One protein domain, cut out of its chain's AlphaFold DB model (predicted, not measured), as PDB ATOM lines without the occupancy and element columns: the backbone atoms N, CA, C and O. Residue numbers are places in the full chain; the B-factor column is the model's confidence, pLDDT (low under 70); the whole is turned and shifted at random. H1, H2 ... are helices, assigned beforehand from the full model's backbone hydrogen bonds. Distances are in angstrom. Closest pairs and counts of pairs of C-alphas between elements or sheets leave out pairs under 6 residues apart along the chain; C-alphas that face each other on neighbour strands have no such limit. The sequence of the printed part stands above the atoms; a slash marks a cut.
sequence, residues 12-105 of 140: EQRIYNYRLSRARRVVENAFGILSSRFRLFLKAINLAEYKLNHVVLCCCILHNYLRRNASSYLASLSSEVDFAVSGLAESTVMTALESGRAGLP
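AT A GLANCE: This is residues 12 to 105 of the 140 residues of the protein "DDE Tnp4 domain-containing protein" of Lithobates catesbeianus (UniProt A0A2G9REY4). Two long helices, H1 and H5, run side by side in opposite ways, and a third, H3, stands across the end where H1 finishes and H5 starts, like a crossbar. The short helices H2 and H4 sit at the turns into and out of H3, and the contacts are few. The printed part has 94 residues with five named helices, H1 to H5 in chain order, and no named strand; its class is all helix. It is loose, with a radius of gyration of the C-alphas of 17.0 A, and flat, spanning 48 by 34 by 18 A.

IN THESE COORDINATES: H1, the longest helix, covers residues 12 to 37 and measures 37.8 A, from C-alpha 12 at (13.439, 25.130, -34.134) to C-alpha 37 at (45.564, 23.725, -54.086). H5, residues 78 to 98, measures 30.1 A and ends with C-alpha 98 at (16.907, 13.039, -35.697). H3, residues 49 to 69, measures 30.5 A. H2 is residues 39 to 42, 5.2 A, and H4 is residues 71 to 75, 6.6 A.

HOW THE PARTS SIT: H1, with residues 22 to 33 alone, only just touches H5, with 3 pairs of C-alphas within 8 A, the closest being Asn 29 and Ala 84 at 6.2 A; they run opposite ways at a shallow tilt of 6 degrees. H1 and H3 are close but not clearly touching, the closest C-alphas being Leu 34 and Cys 59 at 7.4 A, and only just about perpendicular at 73 degrees. H1 and H2 only just touch, only at the corner, with 3 pairs of C-alphas within 8 A, closest at Ser 35 and Phe 41, 5.0 A. H3 and H4 likewise only just touch, only at the corner, with 3 such pairs, closest at Arg 67 and Leu 74, 6.2 A. H4 and H5 meet only through their link, and H3 and H5 are apart. Every O i to N i+4 pair is within hydrogen-bond range in H1 and H4, as are 16 of 17 in H3 and 15 of 17 in H5; H2 is too short for one.

THE WHOLE: The farthest C-alphas, Asn 46 and Gly 103, are 52.6 A apart. The printed part has no cut and no long link; residues 48 to 54, of which 49 to 54 belong to H3, stand free. The mean pLDDT of the printed part is 72.7, with residue 74 and residues 76 to 105 under 70.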
ATOM      1  N   GLU A  12      13.184  24.285 -32.964       82.19
ATOM      2  CA  GLU A  12      13.439  25.130 -34.134       82.19
ATOM      3  C   GLU A  12      14.834  25.764 -34.076       82.19
ATOM      4  O   GLU A  12      15.539  25.838 -35.087       82.19
ATOM      5  N   GLN A  13      15.273  26.178 -32.883       83.31
ATOM      6  CA  GLN A  13      16.612  26.730 -32.669       83.31
ATOM      7  C   GLN A  13      17.700  25.663 -32.826       83.31
ATOM      8  O   GLN A  13      18.770  25.958 -33.367       83.31
ATOM      9  N   ARG A  14      17.431  24.415 -32.410       81.19
ATOM     10  CA  ARG A  14      18.327  23.273 -32.661       81.19
ATOM     11  C   ARG A  14      18.480  23.020 -34.156       81.19
ATOM     12  O   ARG A  14      19.609  22.959 -34.638       81.19
ATOM     13  N   ILE A  15      17.370  22.974 -34.895       83.94
ATOM     14  CA  ILE A  15      17.372  22.794 -36.354       83.94
ATOM     15  C   ILE A  15      18.138  23.930 -37.042       83.94
ATOM     16  O   ILE A  15      18.957  23.679 -37.927       83.94
ATOM     17  N   TYR A  16      17.921  25.182 -36.632       86.44
ATOM     18  CA  TYR A  16      18.672  26.316 -37.173       86.44
ATOM     19  C   TYR A  16      20.179  26.181 -36.915       86.44
ATOM     20  O   TYR A  16      20.971  26.286 -37.852       86.44
ATOM     21  N   ASN A  17      20.582  25.911 -35.669       87.50
ATOM     22  CA  ASN A  17      21.990  25.741 -35.310       87.50
ATOM     23  C   ASN A  17      22.633  24.590 -36.084       87.50
ATOM     24  O   ASN A  17      23.749  24.737 -36.578       87.50
ATOM     25  N   TYR A  18      21.916  23.481 -36.243       85.25
ATOM     26  CA  TYR A  18      22.364  22.347 -37.035       85.25
ATOM     27  C   TYR A  18      22.600  22.734 -38.499       85.25
ATOM     28  O   TYR A  18      23.687  22.511 -39.036       85.25
ATOM     29  N   ARG A  19      21.624  23.388 -39.144       85.31
ATOM     30  CA  ARG A  19      21.748  23.856 -40.535       85.31
ATOM     31  C   ARG A  19      22.898  24.844 -40.703       85.31
ATOM     32  O   ARG A  19      23.642  24.750 -41.675       85.31
ATOM     33  N   LEU A  20      23.068  25.754 -39.748       85.69
ATOM     34  CA  LEU A  20      24.158  26.723 -39.749       85.69
ATOM     35  C   LEU A  20      25.525  26.032 -39.619       85.69
ATOM     36  O   LEU A  20      26.442  26.354 -40.371       85.69
ATOM     37  N   SER A  21      25.662  25.065 -38.710       85.38
ATOM     38  CA  SER A  21      26.882  24.262 -38.564       85.38
ATOM     39  C   SER A  21      27.173  23.430 -39.811       85.38
ATOM     40  O   SER A  21      28.319  23.365 -40.248       85.38
ATOM     41  N   ARG A  22      26.145  22.853 -40.446       81.44
ATOM     42  CA  ARG A  22      26.290  22.152 -41.729       81.44
ATOM     43  C   ARG A  22      26.793  23.072 -42.834       81.44
ATOM     44  O   ARG A  22      27.741  22.717 -43.526       81.44
ATOM     45  N   ALA A  23      26.194  24.253 -42.981       83.06
ATOM     46  CA  ALA A  23      26.630  25.231 -43.972       83.06
ATOM     47  C   ALA A  23      28.093  25.647 -43.742       83.06
ATOM     48  O   ALA A  23      28.865  25.682 -44.697       83.06
ATOM     49  N   ARG A  24      28.498  25.880 -42.483       86.81
ATOM     50  CA  ARG A  24      29.902  26.170 -42.143       86.81
ATOM     51  C   ARG A  24      30.839  25.038 -42.531       86.81
ATOM     52  O   ARG A  24      31.800  25.308 -43.234       86.81
ATOM     53  N   ARG A  25      30.522  23.789 -42.172       83.31
ATOM     54  CA  ARG A  25      31.340  22.620 -42.541       83.31
ATOM     55  C   ARG A  25      31.543  22.516 -44.053       83.31
ATOM     56  O   ARG A  25      32.647  22.235 -44.499       83.31
ATOM     57  N   VAL A  26      30.502  22.770 -44.850       80.62
ATOM     58  CA  VAL A  26      30.614  22.762 -46.319       80.62
ATOM     59  C   VAL A  26      31.557  23.863 -46.809       80.62
ATOM     60  O   VAL A  26      32.418  23.598 -47.644       80.62
ATOM     61  N   VAL A  27      31.417  25.081 -46.281       81.75
ATOM     62  CA  VAL A  27      32.277  26.217 -46.648       81.75
ATOM     63  C   VAL A  27      33.726  25.984 -46.212       81.75
ATOM     64  O   VAL A  27      34.636  26.211 -47.002       81.75
ATOM     65  N   GLU A  28      33.947  25.492 -44.995       79.62
ATOM     66  CA  GLU A  28      35.268  25.162 -44.451       79.62
ATOM     67  C   GLU A  28      35.947  24.062 -45.267       79.62
ATOM     68  O   GLU A  28      37.098  24.224 -45.660       79.62
ATOM     69  N   ASN A  29      35.225  22.991 -45.614       78.69
ATOM     70  CA  ASN A  29      35.754  21.927 -46.467       78.69
ATOM     71  C   ASN A  29      36.114  22.449 -47.866       78.69
ATOM     72  O   ASN A  29      37.185  22.140 -48.386       78.69
ATOM     73  N   ALA A  30      35.252  23.273 -48.472       80.25
ATOM     74  CA  ALA A  30      35.535  23.883 -49.769       80.25
ATOM     75  C   ALA A  30      36.768  24.799 -49.708       80.25
ATOM     76  O   ALA A  30      37.625  24.750 -50.592       80.25
ATOM     77  N   PHE A  31      36.895  25.601 -48.649       82.06
ATOM     78  CA  PHE A  31      38.058  26.456 -48.440       82.06
ATOM     79  C   PHE A  31      39.332  25.646 -48.159       82.06
ATOM     80  O   PHE A  31      40.397  26.000 -48.657       82.06
ATOM     81  N   GLY A  32      39.236  24.530 -47.433       82.75
ATOM     82  CA  GLY A  32      40.336  23.586 -47.217       82.75
ATOM     83  C   GLY A  32      40.894  23.043 -48.533       82.75
ATOM     84  O   GLY A  32      42.093  23.141 -48.785       82.75
ATOM     85  N   ILE A  33      40.017  22.583 -49.428       82.50
ATOM     86  CA  ILE A  33      40.415  22.131 -50.771       82.50
ATOM     87  C   ILE A  33      41.061  23.279 -51.560       82.50
ATOM     88  O   ILE A  33      42.133  23.119 -52.143       82.50
ATOM     89  N   LEU A  34      40.435  24.458 -51.576       83.44
ATOM     90  CA  LEU A  34      40.959  25.604 -52.321       83.44
ATOM     91  C   LEU A  34      42.319  26.077 -51.792       83.44
ATOM     92  O   LEU A  34      43.195  26.389 -52.591       83.44
ATOM     93  N   SER A  35      42.520  26.105 -50.477       84.62
ATOM     94  CA  SER A  35      43.770  26.545 -49.842       84.62
ATOM     95  C   SER A  35      44.909  25.536 -49.961       84.62
ATOM     96  O   SER A  35      46.054  25.951 -50.141       84.62
ATOM     97  N   SER A  36      44.607  24.234 -49.960       83.56
ATOM     98  CA  SER A  36      45.590  23.189 -50.270       83.56
ATOM     99  C   SER A  36      46.113  23.321 -51.707       83.56
ATOM    100  O   SER A  36      47.312  23.217 -51.971       83.56
ATOM    101  N   ARG A  37      45.219  23.635 -52.656       82.56
ATOM    102  CA  ARG A  37      45.564  23.725 -54.086       82.56
ATOM    103  C   ARG A  37      46.174  25.052 -54.483       82.56
ATOM    104  O   ARG A  37      47.139  25.105 -55.242       82.56
ATOM    105  N   PHE A  38      45.582  26.132 -54.007       84.69
ATOM    106  CA  PHE A  38      45.952  27.479 -54.381       84.69
ATOM    107  C   PHE A  38      46.609  28.145 -53.179       84.69
ATOM    108  O   PHE A  38      45.944  28.653 -52.277       84.69
ATOM    109  N   ARG A  39      47.944  28.240 -53.229       83.12
ATOM    110  CA  ARG A  39      48.760  28.950 -52.223       83.12
ATOM    111  C   ARG A  39      48.330  30.405 -51.999       83.12
ATOM    112  O   ARG A  39      48.731  31.013 -51.011       83.12
ATOM    113  N   LEU A  40      47.530  30.958 -52.911       82.50
ATOM    114  CA  LEU A  40      46.915  32.274 -52.806       82.50
ATOM    115  C   LEU A  40      46.095  32.443 -51.517       82.50
ATOM    116  O   LEU A  40      46.175  33.500 -50.904       82.50
ATOM    117  N   PHE A  41      45.374  31.409 -51.074       81.12
ATOM    118  CA  PHE A  41      44.551  31.474 -49.857       81.12
ATOM    119  C   PHE A  41      45.349  31.284 -48.558       81.12
ATOM    120  O   PHE A  41      44.800  31.466 -47.478       81.12
ATOM    121  N   LEU A  42      46.641  30.940 -48.645       82.25
ATOM    122  CA  LEU A  42      47.532  30.796 -47.483       82.25
ATOM    123  C   LEU A  42      48.192  32.120 -47.070       82.25
ATOM    124  O   LEU A  42      48.882  32.175 -46.055       82.25
ATOM    125  N   LYS A  43      48.030  33.181 -47.869       80.62
ATOM    126  CA  LYS A  43      48.580  34.514 -47.600       80.62
ATOM    127  C   LYS A  43      47.454  35.532 -47.478       80.62
ATOM    128  O   LYS A  43      46.398  35.370 -48.081       80.62
ATOM    129  N   ALA A  44      47.706  36.604 -46.732       77.88
ATOM    130  CA  ALA A  44      46.792  37.739 -46.675       77.88
ATOM    131  C   ALA A  44      46.609  38.329 -48.083       77.88
ATOM    132  O   ALA A  44      47.579  38.713 -48.743       77.88
ATOM    133  N   ILE A  45      45.361  38.372 -48.545       80.12
ATOM    134  CA  ILE A  45      45.009  38.880 -49.868       80.12
ATOM    135  C   ILE A  45      44.665  40.366 -49.725       80.12
ATOM    136  O   ILE A  45      43.560  40.717 -49.327       80.12
ATOM    137  N   ASN A  46      45.604  41.246 -50.078       78.56
ATOM    138  CA  ASN A  46      45.392  42.699 -50.097       78.56
ATOM    139  C   ASN A  46      44.716  43.146 -51.407       78.56
ATOM    140  O   ASN A  46      45.290  43.906 -52.188       78.56
ATOM    141  N   LEU A  47      43.516  42.630 -51.690       81.56
ATOM    142  CA  LEU A  47      42.702  43.027 -52.845       81.56
ATOM    143  C   LEU A  47      41.405  43.693 -52.383       81.56
ATOM    144  O   LEU A  47      40.855  43.360 -51.338       81.56
ATOM    145  N   ALA A  48      40.884  44.596 -53.214       82.94
ATOM    146  CA  ALA A  48      39.537  45.126 -53.039       82.94
ATOM    147  C   ALA A  48      38.487  44.004 -53.144       82.94
ATOM    148  O   ALA A  48      38.643  43.074 -53.941       82.94
ATOM    149  N   GLU A  49      37.399  44.125 -52.385       79.56
ATOM    150  CA  GLU A  49      36.370  43.087 -52.227       79.56
ATOM    151  C   GLU A  49      35.785  42.595 -53.563       79.56
ATOM    152  O   GLU A  49      35.647  41.392 -53.785       79.56
ATOM    153  N   TYR A  50      35.553  43.501 -54.520       82.88
ATOM    154  CA  TYR A  50      35.056  43.133 -55.852       82.88
ATOM    155  C   TYR A  50      36.023  42.214 -56.620       82.88
ATOM    156  O   TYR A  50      35.590  41.304 -57.325       82.88
ATOM    157  N   LYS A  51      37.340  42.402 -56.460       82.06
ATOM    158  CA  LYS A  51      38.358  41.552 -57.100       82.06
ATOM    159  C   LYS A  51      38.473  40.204 -56.403       82.06
ATOM    160  O   LYS A  51      38.683  39.199 -57.077       82.06
ATOM    161  N   LEU A  52      38.311  40.176 -55.079       84.75
ATOM    162  CA  LEU A  52      38.333  38.942 -54.295       84.75
ATOM    163  C   LEU A  52      37.266  37.955 -54.795       84.75
ATOM    164  O   LEU A  52      37.574  36.788 -55.026       84.75
ATOM    165  N   ASN A  53      36.046  38.439 -55.044       85.50
ATOM    166  CA  ASN A  53      34.950  37.615 -55.558       85.50
ATOM    167  C   ASN A  53      35.294  36.965 -56.906       85.50
ATOM    168  O   ASN A  53      35.074  35.768 -57.094       85.50
ATOM    169  N   HIS A  54      35.891  37.727 -57.826       88.56
ATOM    170  CA  HIS A  54      36.338  37.190 -59.111       88.56
ATOM    171  C   HIS A  54      37.450  36.155 -58.953       88.56
ATOM    172  O   HIS A  54      37.407  35.114 -59.599       88.56
ATOM    173  N   VAL A  55      38.419  36.402 -58.070       87.50
ATOM    174  CA  VAL A  55      39.516  35.465 -57.796       87.50
ATOM    175  C   VAL A  55      38.983  34.138 -57.256       87.50
ATOM    176  O   VAL A  55      39.341  33.082 -57.777       87.50
ATOM    177  N   VAL A  56      38.081  34.180 -56.271       87.06
ATOM    178  CA  VAL A  56      37.443  32.977 -55.713       87.06
ATOM    179  C   VAL A  56      36.673  32.223 -56.798       87.06
ATOM    180  O   VAL A  56      36.846  31.012 -56.944       87.06
ATOM    181  N   LEU A  57      35.875  32.928 -57.606       86.94
ATOM    182  CA  LEU A  57      35.110  32.319 -58.693       86.94
ATOM    183  C   LEU A  57      36.024  31.659 -59.738       86.94
ATOM    184  O   LEU A  57      35.775  30.520 -60.135       86.94
ATOM    185  N   CYS A  58      37.106  32.329 -60.136       89.00
ATOM    186  CA  CYS A  58      38.108  31.782 -61.048       89.00
ATOM    187  C   CYS A  58      38.754  30.510 -60.487       89.00
ATOM    188  O   CYS A  58      38.870  29.523 -61.212       89.00
ATOM    189  N   CYS A  59      39.119  30.489 -59.201       88.19
ATOM    190  CA  CYS A  59      39.655  29.295 -58.546       88.19
ATOM    191  C   CYS A  59      38.648  28.134 -58.552       88.19
ATOM    192  O   CYS A  59      39.031  27.005 -58.854       88.19
ATOM    193  N   CYS A  60      37.363  28.400 -58.291       85.81
ATOM    194  CA  CYS A  60      36.302  27.391 -58.361       85.81
ATOM    195  C   CYS A  60      36.118  26.834 -59.781       85.81
ATOM    196  O   CYS A  60      36.022  25.620 -59.966       85.81
ATOM    197  N   ILE A  61      36.088  27.704 -60.796       88.00
ATOM    198  CA  ILE A  61      35.964  27.297 -62.204       88.00
ATOM    199  C   ILE A  61      37.172  26.457 -62.619       88.00
ATOM    200  O   ILE A  61      37.003  25.377 -63.184       88.00
ATOM    201  N   LEU A  62      38.380  26.916 -62.295       87.50
ATOM    202  CA  LEU A  62      39.620  26.216 -62.609       87.50
ATOM    203  C   LEU A  62      39.683  24.852 -61.916       87.50
ATOM    204  O   LEU A  62      40.006  23.856 -62.557       87.50
ATOM    205  N   HIS A  63      39.313  24.782 -60.636       85.19
ATOM    206  CA  HIS A  63      39.212  23.524 -59.901       85.19
ATOM    207  C   HIS A  63      38.249  22.549 -60.590       85.19
ATOM    208  O   HIS A  63      38.602  21.397 -60.839       85.19
ATOM    209  N   ASN A  64      37.057  23.016 -60.974       84.38
ATOM    210  CA  ASN A  64      36.063  22.197 -61.670       84.38
ATOM    211  C   ASN A  64      36.543  21.729 -63.049       84.38
ATOM    212  O   ASN A  64      36.270  20.595 -63.447       84.38
ATOM    213  N   TYR A  65      37.262  22.585 -63.777       86.06
ATOM    214  CA  TYR A  65      37.850  22.245 -65.067       86.06
ATOM    215  C   TYR A  65      38.937  21.173 -64.926       86.06
ATOM    216  O   TYR A  65      38.898  20.165 -65.632       86.06
ATOM    217  N   LEU A  66      39.869  21.347 -63.985       84.81
ATOM    218  CA  LEU A  66      40.946  20.388 -63.726       84.81
ATOM    219  C   LEU A  66      40.399  19.049 -63.230       84.81
ATOM    220  O   LEU A  66      40.842  17.999 -63.683       84.81
ATOM    221  N   ARG A  67      39.364  19.075 -62.386       81.69
ATOM    222  CA  ARG A  67      38.667  17.872 -61.922       81.69
ATOM    223  C   ARG A  67      38.094  17.034 -63.071       81.69
ATOM    224  O   ARG A  67      38.048  15.815 -62.961       81.69
ATOM    225  N   ARG A  68      37.631  17.677 -64.148       78.00
ATOM    226  CA  ARG A  68      37.048  16.993 -65.316       78.00
ATOM    227  C   ARG A  68      38.092  16.508 -66.317       78.00
ATOM    228  O   ARG A  68      37.874  15.476 -66.935       78.00
ATOM    229  N   ASN A  69      39.186  17.247 -66.485       81.50
ATOM    230  CA  ASN A  69      40.124  17.031 -67.590       81.50
ATOM    231  C   ASN A  69      41.473  16.427 -67.168       81.50
ATOM    232  O   ASN A  69      42.238  16.014 -68.031       81.50
ATOM    233  N   ALA A  70      41.783  16.369 -65.869       80.06
ATOM    234  CA  ALA A  70      43.055  15.854 -65.369       80.06
ATOM    235  C   ALA A  70      42.836  14.779 -64.293       80.06
ATOM    236  O   ALA A  70      42.617  15.070 -63.119       80.06
ATOM    237  N   SER A  71      42.964  13.510 -64.675       71.94
ATOM    238  CA  SER A  71      42.887  12.363 -63.756       71.94
ATOM    239  C   SER A  71      43.990  12.390 -62.685       71.94
ATOM    240  O   SER A  71      43.756  11.993 -61.545       71.94
ATOM    241  N   SER A  72      45.166  12.945 -63.000       78.19
ATOM    242  CA  SER A  72      46.255  13.173 -62.036       78.19
ATOM    243  C   SER A  72      45.929  14.246 -60.988       78.19
ATOM    244  O   SER A  72      46.419  14.174 -59.862       78.19
ATOM    245  N   TYR A  73      45.057  15.209 -61.314       76.88
ATOM    246  CA  TYR A  73      44.591  16.217 -60.360       76.88
ATOM    247  C   TYR A  73      43.772  15.564 -59.241       76.88
ATOM    248  O   TYR A  73      43.996  15.848 -58.066       76.88
ATOM    249  N   LEU A  74      42.899  14.613 -59.596       69.19
ATOM    250  CA  LEU A  74      42.109  13.825 -58.646       69.19
ATOM    251  C   LEU A  74      42.959  12.903 -57.765       69.19
ATOM    252  O   LEU A  74      42.665  12.784 -56.581       69.19
ATOM    253  N   ALA A  75      44.022  12.297 -58.302       70.06
ATOM    254  CA  ALA A  75      44.906  11.412 -57.534       70.06
ATOM    255  C   ALA A  75      45.562  12.124 -56.341       70.06
ATOM    256  O   ALA A  75      45.783  11.528 -55.294       70.06
ATOM    257  N   SER A  76      45.835  13.419 -56.484       67.75
ATOM    258  CA  SER A  76      46.349  14.233 -55.386       67.75
ATOM    259  C   SER A  76      45.265  14.710 -54.410       67.75
ATOM    260  O   SER A  76      45.613  15.186 -53.336       67.75
ATOM    261  N   LEU A  77      43.981  14.623 -54.791       66.06
ATOM    262  CA  LEU A  77      42.802  15.143 -54.081       66.06
ATOM    263  C   LEU A  77      42.020  14.061 -53.326       66.06
ATOM    264  O   LEU A  77      41.203  14.405 -52.478       66.06
ATOM    265  N   SER A  78      42.225  12.778 -53.636       61.09
ATOM    266  CA  SER A  78      41.482  11.660 -53.035       61.09
ATOM    267  C   SER A  78      41.541  11.678 -51.506       61.09
ATOM    268  O   SER A  78      40.501  11.596 -50.861       61.09
ATOM    269  N   SER A  79      42.714  11.949 -50.929       58.81
ATOM    270  CA  SER A  79      42.897  12.102 -49.478       58.81
ATOM    271  C   SER A  79      42.091  13.252 -48.856       58.81
ATOM    272  O   SER A  79      41.740  13.192 -47.680       58.81
ATOM    273  N   GLU A  80      41.773  14.296 -49.624       60.38
ATOM    274  CA  GLU A  80      41.009  15.470 -49.174       60.38
ATOM    275  C   GLU A  80      39.495  15.275 -49.368       60.38
ATOM    276  O   GLU A  80      38.687  15.712 -48.545       60.38
ATOM    277  N   VAL A  81      39.099  14.595 -50.450       57.75
ATOM    278  CA  VAL A  81      37.694  14.301 -50.776       57.75
ATOM    279  C   VAL A  81      37.111  13.266 -49.820       57.75
ATOM    280  O   VAL A  81      35.968  13.432 -49.395       57.75
ATOM    281  N   ASP A  82      37.882  12.252 -49.423       52.31
ATOM    282  CA  ASP A  82      37.421  11.210 -48.500       52.31
ATOM    283  C   ASP A  82      37.041  11.789 -47.128       52.31
ATOM    284  O   ASP A  82      36.023  11.404 -46.548       52.31
ATOM    285  N   PHE A  83      37.766  12.806 -46.649       52.00
ATOM    286  CA  PHE A  83      37.419  13.539 -45.427       52.00
ATOM    287  C   PHE A  83      36.117  14.349 -45.586       52.00
ATOM    288  O   PHE A  83      35.244  14.333 -44.713       52.00
ATOM    289  N   ALA A  84      35.937  15.020 -46.730       54.00
ATOM    290  CA  ALA A  84      34.751  15.831 -47.005       54.00
ATOM    291  C   ALA A  84      33.477  14.990 -47.221       54.00
ATOM    292  O   ALA A  84      32.405  15.359 -46.731       54.00
ATOM    293  N   VAL A  85      33.583  13.859 -47.927       52.94
ATOM    294  CA  VAL A  85      32.476  12.921 -48.184       52.94
ATOM    295  C   VAL A  85      32.069  12.201 -46.902       52.94
ATOM    296  O   VAL A  85      30.875  12.134 -46.607       52.94
ATOM    297  N   SER A  86      33.035  11.760 -46.091       53.09
ATOM    298  CA  SER A  86      32.762  11.149 -44.782       53.09
ATOM    299  C   SER A  86      32.011  12.119 -43.864       53.09
ATOM    300  O   SER A  86      30.973  11.775 -43.298       53.09
ATOM    301  N   GLY A  87      32.439  13.387 -43.821       55.00
ATOM    302  CA  GLY A  87      31.765  14.420 -43.034       55.00
ATOM    303  C   GLY A  87      30.350  14.781 -43.516       55.00
ATOM    304  O   GLY A  87      29.540  15.251 -42.711       55.00
ATOM    305  N   LEU A  88      30.035  14.573 -44.802       52.50
ATOM    306  CA  LEU A  88      28.687  14.732 -45.366       52.50
ATOM    307  C   LEU A  88      27.797  13.519 -45.070       52.50
ATOM    308  O   LEU A  88      26.626  13.706 -44.723       52.50
ATOM    309  N   ALA A  89      28.349  12.305 -45.160       54.06
ATOM    310  CA  ALA A  89      27.655  11.058 -44.850       54.06
ATOM    311  C   ALA A  89      27.214  11.018 -43.380       54.06
ATOM    312  O   ALA A  89      26.031  10.824 -43.113       54.06
ATOM    313  N   GLU A  90      28.104  11.341 -42.437       48.88
ATOM    314  CA  GLU A  90      27.773  11.440 -41.007       48.88
ATOM    315  C   GLU A  90      26.662  12.460 -40.739       48.88
ATOM    316  O   GLU A  90      25.735  12.208 -39.970       48.88
ATOM    317  N   SER A  91      26.698  13.608 -41.423       52.09
ATOM    318  CA  SER A  91      25.655  14.627 -41.279       52.09
ATOM    319  C   SER A  91      24.299  14.147 -41.815       52.09
ATOM    320  O   SER A  91      23.257  14.419 -41.223       52.09
ATOM    321  N   THR A  92      24.305  13.387 -42.909       56.81
ATOM    322  CA  THR A  92      23.091  12.840 -43.526       56.81
ATOM    323  C   THR A  92      22.491  11.739 -42.651       56.81
ATOM    324  O   THR A  92      21.283  11.735 -42.425       56.81
ATOM    325  N   VAL A  93      23.333  10.876 -42.073       52.97
ATOM    326  CA  VAL A  93      22.938   9.846 -41.099       52.97
ATOM    327  C   VAL A  93      22.345  10.481 -39.840       52.97
ATOM    328  O   VAL A  93      21.278  10.064 -39.399       52.97
ATOM    329  N   MET A  94      22.955  11.544 -39.307       48.56
ATOM    330  CA  MET A  94      22.407  12.269 -38.153       48.56
ATOM    331  C   MET A  94      21.071  12.959 -38.467       48.56
ATOM    332  O   MET A  94      20.154  12.904 -37.655       48.56
ATOM    333  N   THR A  95      20.907  13.523 -39.671       55.91
ATOM    334  CA  THR A  95      19.612  14.074 -40.126       55.91
ATOM    335  C   THR A  95      18.535  12.981 -40.210       55.91
ATOM    336  O   THR A  95      17.373  13.208 -39.866       55.91
ATOM    337  N   ALA A  96      18.906  11.780 -40.664       48.06
ATOM    338  CA  ALA A  96      18.003  10.633 -40.746       48.06
ATOM    339  C   ALA A  96      17.619  10.088 -39.356       48.06
ATOM    340  O   ALA A  96      16.459   9.743 -39.144       48.06
ATOM    341  N   LEU A  97      18.555  10.074 -38.398       46.25
ATOM    342  CA  LEU A  97      18.285   9.674 -37.012       46.25
ATOM    343  C   LEU A  97      17.397  10.686 -36.267       46.25
ATOM    344  O   LEU A  97      16.459  10.287 -35.583       46.25
ATOM    345  N   GLU A  98      17.655  11.989 -36.409       48.75
ATOM    346  CA  GLU A  98      16.907  13.039 -35.697       48.75
ATOM    347  C   GLU A  98      15.493  13.268 -36.261       48.75
ATOM    348  O   GLU A  98      14.620  13.765 -35.552       48.75
ATOM    349  N   SER A  99      15.231  12.871 -37.511       46.50
ATOM    350  CA  SER A  99      13.902  12.963 -38.138       46.50
ATOM    351  C   SER A  99      12.955  11.803 -37.793       46.50
ATOM    352  O   SER A  99      11.838  11.758 -38.309       46.50
ATOM    353  N   GLY A 100      13.360  10.872 -36.918       43.44
ATOM    354  CA  GLY A 100      12.481   9.820 -36.399       43.44
ATOM    355  C   GLY A 100      12.018   8.784 -37.433       43.44
ATOM    356  O   GLY A 100      11.113   8.004 -37.144       43.44
ATOM    357  N   ARG A 101      12.631   8.719 -38.624       42.06
ATOM    358  CA  ARG A 101      12.412   7.621 -39.583       42.06
ATOM    359  C   ARG A 101      13.268   6.414 -39.202       42.06
ATOM    360  O   ARG A 101      14.241   6.073 -39.870       42.06
ATOM    361  N   ALA A 102      12.897   5.760 -38.105       35.25
ATOM    362  CA  ALA A 102      13.373   4.419 -37.799       35.25
ATOM    363  C   ALA A 102      12.782   3.448 -38.830       35.25
ATOM    364  O   ALA A 102      11.614   3.080 -38.764       35.25
ATOM    365  N   GLY A 103      13.598   3.073 -39.810       39.69
ATOM    366  CA  GLY A 103      13.247   2.091 -40.826       39.69
ATOM    367  C   GLY A 103      13.388   2.675 -42.214       39.69
ATOM    368  O   GLY A 103      12.461   3.292 -42.709       39.69
ATOM    369  N   LEU A 104      14.567   2.495 -42.812       40.00
ATOM    370  CA  LEU A 104      14.750   2.035 -44.193       40.00
ATOM    371  C   LEU A 104      16.251   1.819 -44.521       40.00
ATOM    372  O   LEU A 104      16.761   2.430 -45.456       40.00
ATOM    373  N   PRO A 105      17.001   0.942 -43.810       44.06
ATOM    374  CA  PRO A 105      18.310   0.502 -44.310       44.06
ATOM    375  C   PRO A 105      18.213  -0.452 -45.515       44.06
ATOM    376  O   PRO A 105      19.184  -0.597 -46.248       44.06
TER     377      PRO A 105